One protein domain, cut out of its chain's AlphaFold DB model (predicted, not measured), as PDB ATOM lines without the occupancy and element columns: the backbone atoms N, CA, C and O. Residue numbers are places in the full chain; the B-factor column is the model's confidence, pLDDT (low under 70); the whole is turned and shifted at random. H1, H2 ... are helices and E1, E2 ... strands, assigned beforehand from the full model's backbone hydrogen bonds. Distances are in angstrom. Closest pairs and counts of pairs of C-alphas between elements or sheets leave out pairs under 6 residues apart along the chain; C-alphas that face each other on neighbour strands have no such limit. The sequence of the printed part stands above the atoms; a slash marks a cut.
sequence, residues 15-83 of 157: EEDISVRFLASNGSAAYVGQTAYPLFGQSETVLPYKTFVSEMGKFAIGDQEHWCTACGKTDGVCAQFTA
ATOM      1  N   GLU A  15     590.693 325.462 480.073       93.81
ATOM      2  CA  GLU A  15     591.803 324.619 480.526       93.81
ATOM      3  C   GLU A  15     592.205 323.550 479.493       93.81
ATOM      4  O   GLU A  15     593.384 323.264 479.289       93.81
ATOM      5  N   GLU A  16     591.218 322.991 478.798       94.62
ATOM      6  CA  GLU A  16     591.375 322.053 477.686       94.62
ATOM      7  C   GLU A  16     592.093 322.646 476.465       94.62
ATOM      8  O   GLU A  16     592.679 321.903 475.679       94.62
ATOM      9  N   ASP A  17     592.100 323.972 476.330       95.56
ATOM     10  CA  ASP A  17     592.751 324.688 475.232       95.56
ATOM     11  C   ASP A  17     594.195 325.074 475.562       95.56
ATOM     12  O   ASP A  17     594.866 325.762 474.784       95.56
ATOM     13  N   ILE A  18     594.685 324.637 476.721       97.38
ATOM     14  CA  ILE A  18     596.002 324.973 477.230       97.38
ATOM     15  C   ILE A  18     596.926 323.775 477.092       97.38
ATOM     16  O   ILE A  18     596.641 322.647 477.500       97.38
ATOM     17  N   SER A  19     598.109 324.065 476.569       97.19
ATOM     18  CA  SER A  19     599.212 323.129 476.470       97.19
ATOM     19  C   SER A  19     600.444 323.630 477.221       97.19
ATOM     20  O   SER A  19     600.702 324.831 477.371       97.19
ATOM     21  N   VAL A  20     601.250 322.689 477.693       97.56
ATOM     22  CA  VAL A  20     602.521 322.931 478.371       97.56
ATOM     23  C   VAL A  20     603.642 322.325 477.536       97.56
ATOM     24  O   VAL A  20     603.530 321.218 477.023       97.56
ATOM     25  N   ARG A  21     604.735 323.075 477.393       97.12
ATOM     26  CA  ARG A  21     605.990 322.630 476.784       97.12
ATOM     27  C   ARG A  21     607.120 323.077 477.690       97.12
ATOM     28  O   ARG A  21     607.148 324.250 478.073       97.12
ATOM     29  N   PHE A  22     608.015 322.157 478.024       96.31
ATOM     30  CA  PHE A  22     609.212 322.464 478.791       96.31
ATOM     31  C   PHE A  22     610.359 322.769 477.838       96.31
ATOM     32  O   PHE A  22     610.654 321.982 476.938       96.31
ATOM     33  N   LEU A  23     610.963 323.938 478.018       94.75
ATOM     34  CA  LEU A  23     612.073 324.425 477.216       94.75
ATOM     35  C   LEU A  23     613.268 324.630 478.142       94.75
ATOM     36  O   LEU A  23     613.141 325.299 479.166       94.75
ATOM     37  N   ALA A  24     614.417 324.065 477.786       93.94
ATOM     38  CA  ALA A  24     615.652 324.244 478.537       93.94
ATOM     39  C   ALA A  24     616.798 324.644 477.607       93.94
ATOM     40  O   ALA A  24     616.806 324.318 476.419       93.94
ATOM     41  N   SER A  25     617.769 325.366 478.158       94.56
ATOM     42  CA  SER A  25     618.970 325.797 477.453       94.56
ATOM     43  C   SER A  25     620.192 325.414 478.279       94.56
ATOM     44  O   SER A  25     620.242 325.711 479.471       94.56
ATOM     45  N   ASN A  26     621.175 324.759 477.661       90.56
ATOM     46  CA  ASN A  26     622.448 324.414 478.307       90.56
ATOM     47  C   ASN A  26     623.472 325.558 478.170       90.56
ATOM     48  O   ASN A  26     624.629 325.360 477.807       90.56
ATOM     49  N   GLY A  27     623.002 326.786 478.355       86.69
ATOM     50  CA  GLY A  27     623.768 327.997 478.133       86.69
ATOM     51  C   GLY A  27     622.862 329.218 478.133       86.69
ATOM     52  O   GLY A  27     621.686 329.164 478.495       86.69
ATOM     53  N   SER A  28     623.417 330.345 477.713       88.25
ATOM     54  CA  SER A  28     622.660 331.583 477.594       88.25
ATOM     55  C   SER A  28     621.653 331.476 476.445       88.25
ATOM     56  O   SER A  28     622.025 331.555 475.272       88.25
ATOM     57  N   ALA A  29     620.371 331.329 476.790       85.62
ATOM     58  CA  ALA A  29     619.268 331.103 475.849       85.62
ATOM     59  C   ALA A  29     619.186 332.132 474.706       85.62
ATOM     60  O   ALA A  29     618.731 331.796 473.617       85.62
ATOM     61  N   ALA A  30     619.663 333.361 474.932       84.69
ATOM     62  CA  ALA A  30     619.730 334.410 473.915       84.69
ATOM     63  C   ALA A  30     620.663 334.076 472.735       84.69
ATOM     64  O   ALA A  30     620.459 334.596 471.643       84.69
ATOM     65  N   TYR A  31     621.668 333.218 472.937       82.50
ATOM     66  CA  TYR A  31     622.663 332.884 471.910       82.50
ATOM     67  C   TYR A  31     622.455 331.497 471.305       82.50
ATOM     68  O   TYR A  31     622.691 331.309 470.116       82.50
ATOM     69  N   VAL A  32     622.027 330.523 472.114       83.50
ATOM     70  CA  VAL A  32     621.932 329.110 471.696       83.50
ATOM     71  C   VAL A  32     620.494 328.621 471.513       83.50
ATOM     72  O   VAL A  32     620.277 327.492 471.082       83.50
ATOM     73  N   GLY A  33     619.503 329.458 471.828       91.62
ATOM     74  CA  GLY A  33     618.097 329.078 471.805       91.62
ATOM     75  C   GLY A  33     617.701 328.171 472.973       91.62
ATOM     76  O   GLY A  33     618.437 327.990 473.948       91.62
ATOM     77  N   GLN A  34     616.487 327.630 472.888       93.75
ATOM     78  CA  GLN A  34     615.924 326.716 473.878       93.75
ATOM     79  C   GLN A  34     615.446 325.445 473.175       93.75
ATOM     80  O   GLN A  34     614.813 325.518 472.120       93.75
ATOM     81  N   THR A  35     615.711 324.293 473.780       94.31
ATOM     82  CA  THR A  35     615.320 322.982 473.257       94.31
ATOM     83  C   THR A  35     614.127 322.456 474.038       94.31
ATOM     84  O   THR A  35     614.077 322.580 475.262       94.31
ATOM     85  N   ALA A  36     613.156 321.873 473.331       95.81
ATOM     86  CA  ALA A  36     612.006 321.242 473.958       95.81
ATOM     87  C   ALA A  36     612.366 319.851 474.483       95.81
ATOM     88  O   ALA A  36     612.925 319.043 473.744       95.81
ATOM     89  N   TYR A  37     612.000 319.575 475.733       95.69
ATOM     90  CA  TYR A  37     612.220 318.276 476.364       95.69
ATOM     91  C   TYR A  37     610.893 317.648 476.784       95.69
ATOM     92  O   TYR A  37     610.006 318.364 477.266       95.69
ATOM     93  N   PRO A  38     610.742 316.325 476.613       96.81
ATOM     94  CA  PRO A  38     609.598 315.619 477.154       96.81
ATOM     95  C   PRO A  38     609.656 315.601 478.684       96.81
ATOM     96  O   PRO A  38     610.729 315.635 479.290       96.81
ATOM     97  N   LEU A  39     608.483 315.543 479.310       95.62
ATOM     98  CA  LEU A  39     608.339 315.450 480.761       95.62
ATOM     99  C   LEU A  39     607.781 314.079 481.159       95.62
ATOM    100  O   LEU A  39     607.191 313.370 480.348       95.62
ATOM    101  N   PHE A  40     607.960 313.719 482.432       96.25
ATOM    102  CA  PHE A  40     607.321 312.555 483.066       96.25
ATOM    103  C   PHE A  40     607.619 311.199 482.397       96.25
ATOM    104  O   PHE A  40     606.815 310.275 482.478       96.25
ATOM    105  N   GLY A  41     608.769 311.071 481.726       94.56
ATOM    106  CA  GLY A  41     609.173 309.834 481.043       94.56
ATOM    107  C   GLY A  41     608.383 309.523 479.766       94.56
ATOM    108  O   GLY A  41     608.439 308.395 479.284       94.56
ATOM    109  N   GLN A  42     607.647 310.500 479.231       92.81
ATOM    110  CA  GLN A  42     606.878 310.374 477.990       92.81
ATOM    111  C   GLN A  42     607.739 310.727 476.765       92.81
ATOM    112  O   GLN A  42     608.897 311.126 476.899       92.81
ATOM    113  N   SER A  43     607.188 310.575 475.559       95.12
ATOM    114  CA  SER A  43     607.877 310.934 474.305       95.12
ATOM    115  C   SER A  43     607.496 312.333 473.803       95.12
ATOM    116  O   SER A  43     608.223 312.971 473.038       95.12
ATOM    117  N   GLU A  44     606.353 312.827 474.264       95.94
ATOM    118  CA  GLU A  44     605.701 314.039 473.826       95.94
ATOM    119  C   GLU A  44     606.335 315.274 474.478       95.94
ATOM    120  O   GLU A  44     606.485 315.375 475.695       95.94
ATOM    121  N   THR A  45     606.671 316.267 473.655       96.62
ATOM    122  CA  THR A  45     607.206 317.563 474.116       96.62
ATOM    123  C   THR A  45     606.112 318.601 474.380       96.62
ATOM    124  O   THR A  45     606.388 319.695 474.875       96.62
ATOM    125  N   VAL A  46     604.862 318.279 474.043       96.94
ATOM    126  CA  VAL A  46     603.680 319.108 474.287       96.94
ATOM    127  C   VAL A  46     602.675 318.276 475.060       96.94
ATOM    128  O   VAL A  46     602.252 317.229 474.581       96.94
ATOM    129  N   LEU A  47     602.283 318.760 476.233       96.88
ATOM    130  CA  LEU A  47     601.346 318.078 477.116       96.88
ATOM    131  C   LEU A  47     600.076 318.910 477.307       96.88
ATOM    132  O   LEU A  47     600.186 320.125 477.497       96.88
ATOM    133  N   PRO A  48     598.885 318.287 477.330       96.69
ATOM    134  CA  PRO A  48     597.682 318.942 477.826       96.69
ATOM    135  C   PRO A  48     597.902 319.443 479.255       96.69
ATOM    136  O   PRO A  48     598.527 318.756 480.070       96.69
ATOM    137  N   TYR A  49     597.374 320.623 479.582       96.50
ATOM    138  CA  TYR A  49     597.564 321.215 480.908       96.50
ATOM    139  C   TYR A  49     597.083 320.301 482.045       96.50
ATOM    140  O   TYR A  49     597.821 320.094 483.005       96.50
ATOM    141  N   LYS A  50     595.920 319.653 481.888       96.06
ATOM    142  CA  LYS A  50     595.397 318.677 482.863       96.06
ATOM    143  C   LYS A  50     596.367 317.531 483.142       96.06
ATOM    144  O   LYS A  50     596.575 317.167 484.297       96.06
ATOM    145  N   THR A  51     596.997 316.994 482.098       96.12
ATOM    146  CA  THR A  51     598.012 315.943 482.242       96.12
ATOM    147  C   THR A  51     599.223 316.468 483.000       96.12
ATOM    148  O   THR A  51     599.692 315.813 483.924       96.12
ATOM    149  N   PHE A  52     599.704 317.667 482.663       96.38
ATOM    150  CA  PHE A  52     600.827 318.281 483.369       96.38
ATOM    151  C   PHE A  52     600.541 318.469 484.866       96.38
ATOM    152  O   PHE A  52     601.375 318.092 485.686       96.38
ATOM    153  N   VAL A  53     599.366 318.997 485.226       95.69
ATOM    154  CA  VAL A  53     598.962 319.183 486.631       95.69
ATOM    155  C   VAL A  53     598.878 317.840 487.357       95.69
ATOM    156  O   VAL A  53     599.439 317.697 488.441       95.69
ATOM    157  N   SER A  54     598.238 316.842 486.741       96.12
ATOM    158  CA  SER A  54     598.108 315.499 487.319       96.12
ATOM    159  C   SER A  54     599.461 314.817 487.540       96.12
ATOM    160  O   SER A  54     599.656 314.170 488.566       96.12
ATOM    161  N   GLU A  55     600.388 314.915 486.588       96.81
ATOM    162  CA  GLU A  55     601.708 314.286 486.697       96.81
ATOM    163  C   GLU A  55     602.619 315.026 487.682       96.81
ATOM    164  O   GLU A  55     603.275 314.392 488.507       96.81
ATOM    165  N   MET A  56     602.616 316.361 487.654       95.62
ATOM    166  CA  MET A  56     603.370 317.186 488.600       95.62
ATOM    167  C   MET A  56     602.892 316.962 490.042       95.62
ATOM    168  O   MET A  56     603.704 316.843 490.958       95.62
ATOM    169  N   GLY A  57     601.577 316.826 490.245       95.00
ATOM    170  CA  GLY A  57     600.973 316.579 491.557       95.00
ATOM    171  C   GLY A  57     601.400 315.271 492.232       95.00
ATOM    172  O   GLY A  57     601.212 315.127 493.433       95.00
ATOM    173  N   LYS A  58     602.016 314.327 491.506       95.19
ATOM    174  CA  LYS A  58     602.524 313.071 492.092       95.19
ATOM    175  C   LYS A  58     603.744 313.269 492.991       95.19
ATOM    176  O   LYS A  58     604.030 312.401 493.811       95.19
ATOM    177  N   PHE A  59     604.492 314.354 492.804       93.50
ATOM    178  CA  PHE A  59     605.753 314.589 493.516       93.50
ATOM    179  C   PHE A  59     605.967 316.045 493.943       93.50
ATOM    180  O   PHE A  59     606.922 316.332 494.662       93.50
ATOM    181  N   ALA A  60     605.117 316.972 493.504       94.75
ATOM    182  CA  ALA A  60     605.185 318.355 493.941       94.75
ATOM    183  C   ALA A  60     604.780 318.495 495.414       94.75
ATOM    184  O   ALA A  60     603.806 317.905 495.874       94.75
ATOM    185  N   ILE A  61     605.503 319.353 496.128       94.06
ATOM    186  CA  ILE A  61     605.090 319.849 497.438       94.06
ATOM    187  C   ILE A  61     604.179 321.052 497.182       94.06
ATOM    188  O   ILE A  61     604.646 322.099 496.735       94.06
ATOM    189  N   GLY A  62     602.873 320.863 497.383       91.19
ATOM    190  CA  GLY A  62     601.844 321.831 496.990       91.19
ATOM    191  C   GLY A  62     601.542 322.916 498.023       91.19
ATOM    192  O   GLY A  62     600.908 323.914 497.683       91.19
ATOM    193  N   ASP A  63     601.984 322.742 499.266       91.81
ATOM    194  CA  ASP A  63     601.629 323.623 500.371       91.81
ATOM    195  C   ASP A  63     602.787 323.832 501.360       91.81
ATOM    196  O   ASP A  63     603.769 323.085 501.409       91.81
ATOM    197  N   GLN A  64     602.667 324.913 502.133       91.94
ATOM    198  CA  GLN A  64     603.697 325.361 503.065       91.94
ATOM    199  C   GLN A  64     603.905 324.371 504.218       91.94
ATOM    200  O   GLN A  64     605.040 324.203 504.659       91.94
ATOM    201  N   GLU A  65     602.843 323.723 504.703       91.50
ATOM    202  CA  GLU A  65     602.928 322.755 505.801       91.50
ATOM    203  C   GLU A  65     603.764 321.551 505.367       91.50
ATOM    204  O   GLU A  65     604.774 321.231 505.998       91.50
ATOM    205  N   HIS A  66     603.417 320.960 504.226       90.81
ATOM    206  CA  HIS A  66     604.122 319.818 503.665       90.81
ATOM    207  C   HIS A  66     605.580 320.158 503.328       90.81
ATOM    208  O   HIS A  66     606.472 319.338 503.551       90.81
ATOM    209  N   TRP A  67     605.855 321.386 502.870       93.25
ATOM    210  CA  TRP A  67     607.222 321.881 502.679       93.25
ATOM    211  C   TRP A  67     608.007 321.943 503.991       93.25
ATOM    212  O   TRP A  67     609.129 321.439 504.070       93.25
ATOM    213  N   CYS A  68     607.414 322.523 505.036       94.19
ATOM    214  CA  CYS A  68     608.038 322.634 506.350       94.19
ATOM    215  C   CYS A  68     608.355 321.257 506.942       94.19
ATOM    216  O   CYS A  68     609.462 321.047 507.450       94.19
ATOM    217  N   THR A  69     607.424 320.307 506.821       90.25
ATOM    218  CA  THR A  69     607.620 318.920 507.253       90.25
ATOM    219  C   THR A  69     608.711 318.221 506.440       90.25
ATOM    220  O   THR A  69     609.611 317.630 507.033       90.25
ATOM    221  N   ALA A  70     608.681 318.313 505.107       90.69
ATOM    222  CA  ALA A  70     609.649 317.644 504.235       90.69
ATOM    223  C   ALA A  70     611.082 318.172 504.416       90.69
ATOM    224  O   ALA A  70     612.041 317.404 504.352       90.69
ATOM    225  N   CYS A  71     611.241 319.475 504.666       91.94
ATOM    226  CA  CYS A  71     612.543 320.103 504.902       91.94
ATOM    227  C   CYS A  71     612.991 320.086 506.375       91.94
ATOM    228  O   CYS A  71     614.119 320.491 506.659       91.94
ATOM    229  N   GLY A  72     612.139 319.656 507.313       88.75
ATOM    230  CA  GLY A  72     612.459 319.604 508.744       88.75
ATOM    231  C   GLY A  72     612.658 320.979 509.390       88.75
ATOM    232  O   GLY A  72     613.453 321.118 510.322       88.75
ATOM    233  N   LYS A  73     611.976 322.013 508.882       86.94
ATOM    234  CA  LYS A  73     612.081 323.382 509.396       86.94
ATOM    235  C   LYS A  73     611.092 323.612 510.532       86.94
ATOM    236  O   LYS A  73     609.914 323.294 510.412       86.94
ATOM    237  N   THR A  74     611.571 324.204 511.621       88.38
ATOM    238  CA  THR A  74     610.773 324.481 512.828       88.38
ATOM    239  C   THR A  74     610.699 325.966 513.174       88.38
ATOM    240  O   THR A  74     610.054 326.356 514.144       88.38
ATOM    241  N   ASP A  75     611.344 326.805 512.366       88.94
ATOM    242  CA  ASP A  75     611.496 328.241 512.553       88.94
ATOM    243  C   ASP A  75     610.683 329.057 511.531       88.94
ATOM    244  O   ASP A  75     610.151 328.538 510.547       88.94
ATOM    245  N   GLY A  76     610.567 330.366 511.775       90.44
ATOM    246  CA  GLY A  76     609.916 331.308 510.858       90.44
ATOM    247  C   GLY A  76     608.474 330.922 510.516       90.44
ATOM    248  O   GLY A  76     607.681 330.607 511.401       90.44
ATOM    249  N   VAL A  77     608.151 330.915 509.219       90.31
ATOM    250  CA  VAL A  77     606.824 330.531 508.694       90.31
ATOM    251  C   VAL A  77     606.448 329.073 508.986       90.31
ATOM    252  O   VAL A  77     605.284 328.707 508.858       90.31
ATOM    253  N   CYS A  78     607.412 328.239 509.388       92.50
ATOM    254  CA  CYS A  78     607.176 326.841 509.729       92.50
ATOM    255  C   CYS A  78     606.809 326.615 511.194       92.50
ATOM    256  O   CYS A  78     606.258 325.564 511.518       92.50
ATOM    257  N   ALA A  79     607.056 327.589 512.078       91.81
ATOM    258  CA  ALA A  79     606.814 327.446 513.513       91.81
ATOM    259  C   ALA A  79     605.357 327.058 513.822       91.81
ATOM    260  O   ALA A  79     605.105 326.178 514.641       91.81
ATOM    261  N   GLN A  80     604.398 327.636 513.099       90.25
ATOM    262  CA  GLN A  80     602.966 327.345 513.235       90.25
ATOM    263  C   GLN A  80     602.574 325.890 512.922       90.25
ATOM    264  O   GLN A  80     601.571 325.414 513.441       90.25
ATOM    265  N   PHE A  81     603.372 325.167 512.132       86.56
ATOM    266  CA  PHE A  81     603.113 323.768 511.768       86.56
ATOM    267  C   PHE A  81     603.811 322.765 512.702       86.56
ATOM    268  O   PHE A  81     603.561 321.566 512.632       86.56
ATOM    269  N   THR A  82     604.662 323.236 513.622       74.12
ATOM    270  CA  THR A  82     605.367 322.364 514.580       74.12
ATOM    271  C   THR A  82     604.507 321.929 515.768       74.12
ATOM    272  O   THR A  82     604.760 320.879 516.359       74.12
ATOM    273  N   ALA A  83     603.463 322.695 516.104       63.09
ATOM    274  CA  ALA A  83     602.609 322.431 517.264       63.09
ATOM    275  C   ALA A  83     601.629 321.259 517.051       63.09
ATOM    276  O   ALA A  83     601.215 320.626 518.020       63.09
TER     277      ALA A  83
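AT A GLANCE: This is residues 15 to 83 of the 157 residues of an uncharacterized protein of Pseudogymnoascus sp. VKM F-4515 (FW-2607) (UniProt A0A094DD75). A two-stranded ribbon, E1 and E2, joins through H2 to two crosswise helices, H3 and H4; residues 27 to 32 stick out. The 69 printed residues, under half in named elements, run E1, H1, E2, H2, H3, H4, mostly helix. The whole is extended, radius of gyration of the C-alphas 17.3 A, spans 47 by 32 by 21 A.

HOW THE PARTS SIT: Start at E1, residues 22 to 24; E2, residues 35 to 37, is antiparallel, N 24 and O 35 within hydrogen-bond range at 2.9 A. H1, residues 29 to 32, touches no helix. H2, residues 49 to 56, is apart from H3, residues 64 to 71. H4, residues 76 to 83, touches H3 about perpendicular, 88 degrees, closest C-alphas Cys 68 and Cys 78, 5.5 A. Every O i to N i+4 pair is within range in H2 and H3, 0 of 4 in H4, with 3 of 5 O i to N i+3.

IN THESE COORDINATES: Find E1 at C-alpha 22 (609.212, 322.464, 478.791); H4 runs 13.2 A to C-alpha 83 (602.609, 322.431, 517.264).

THE WHOLE: C-alphas 31 and 83 are farthest apart, 50.7 A. The printed part has no cut, E2 to H2 is a long link, and residue 83 is under pLDDT 70.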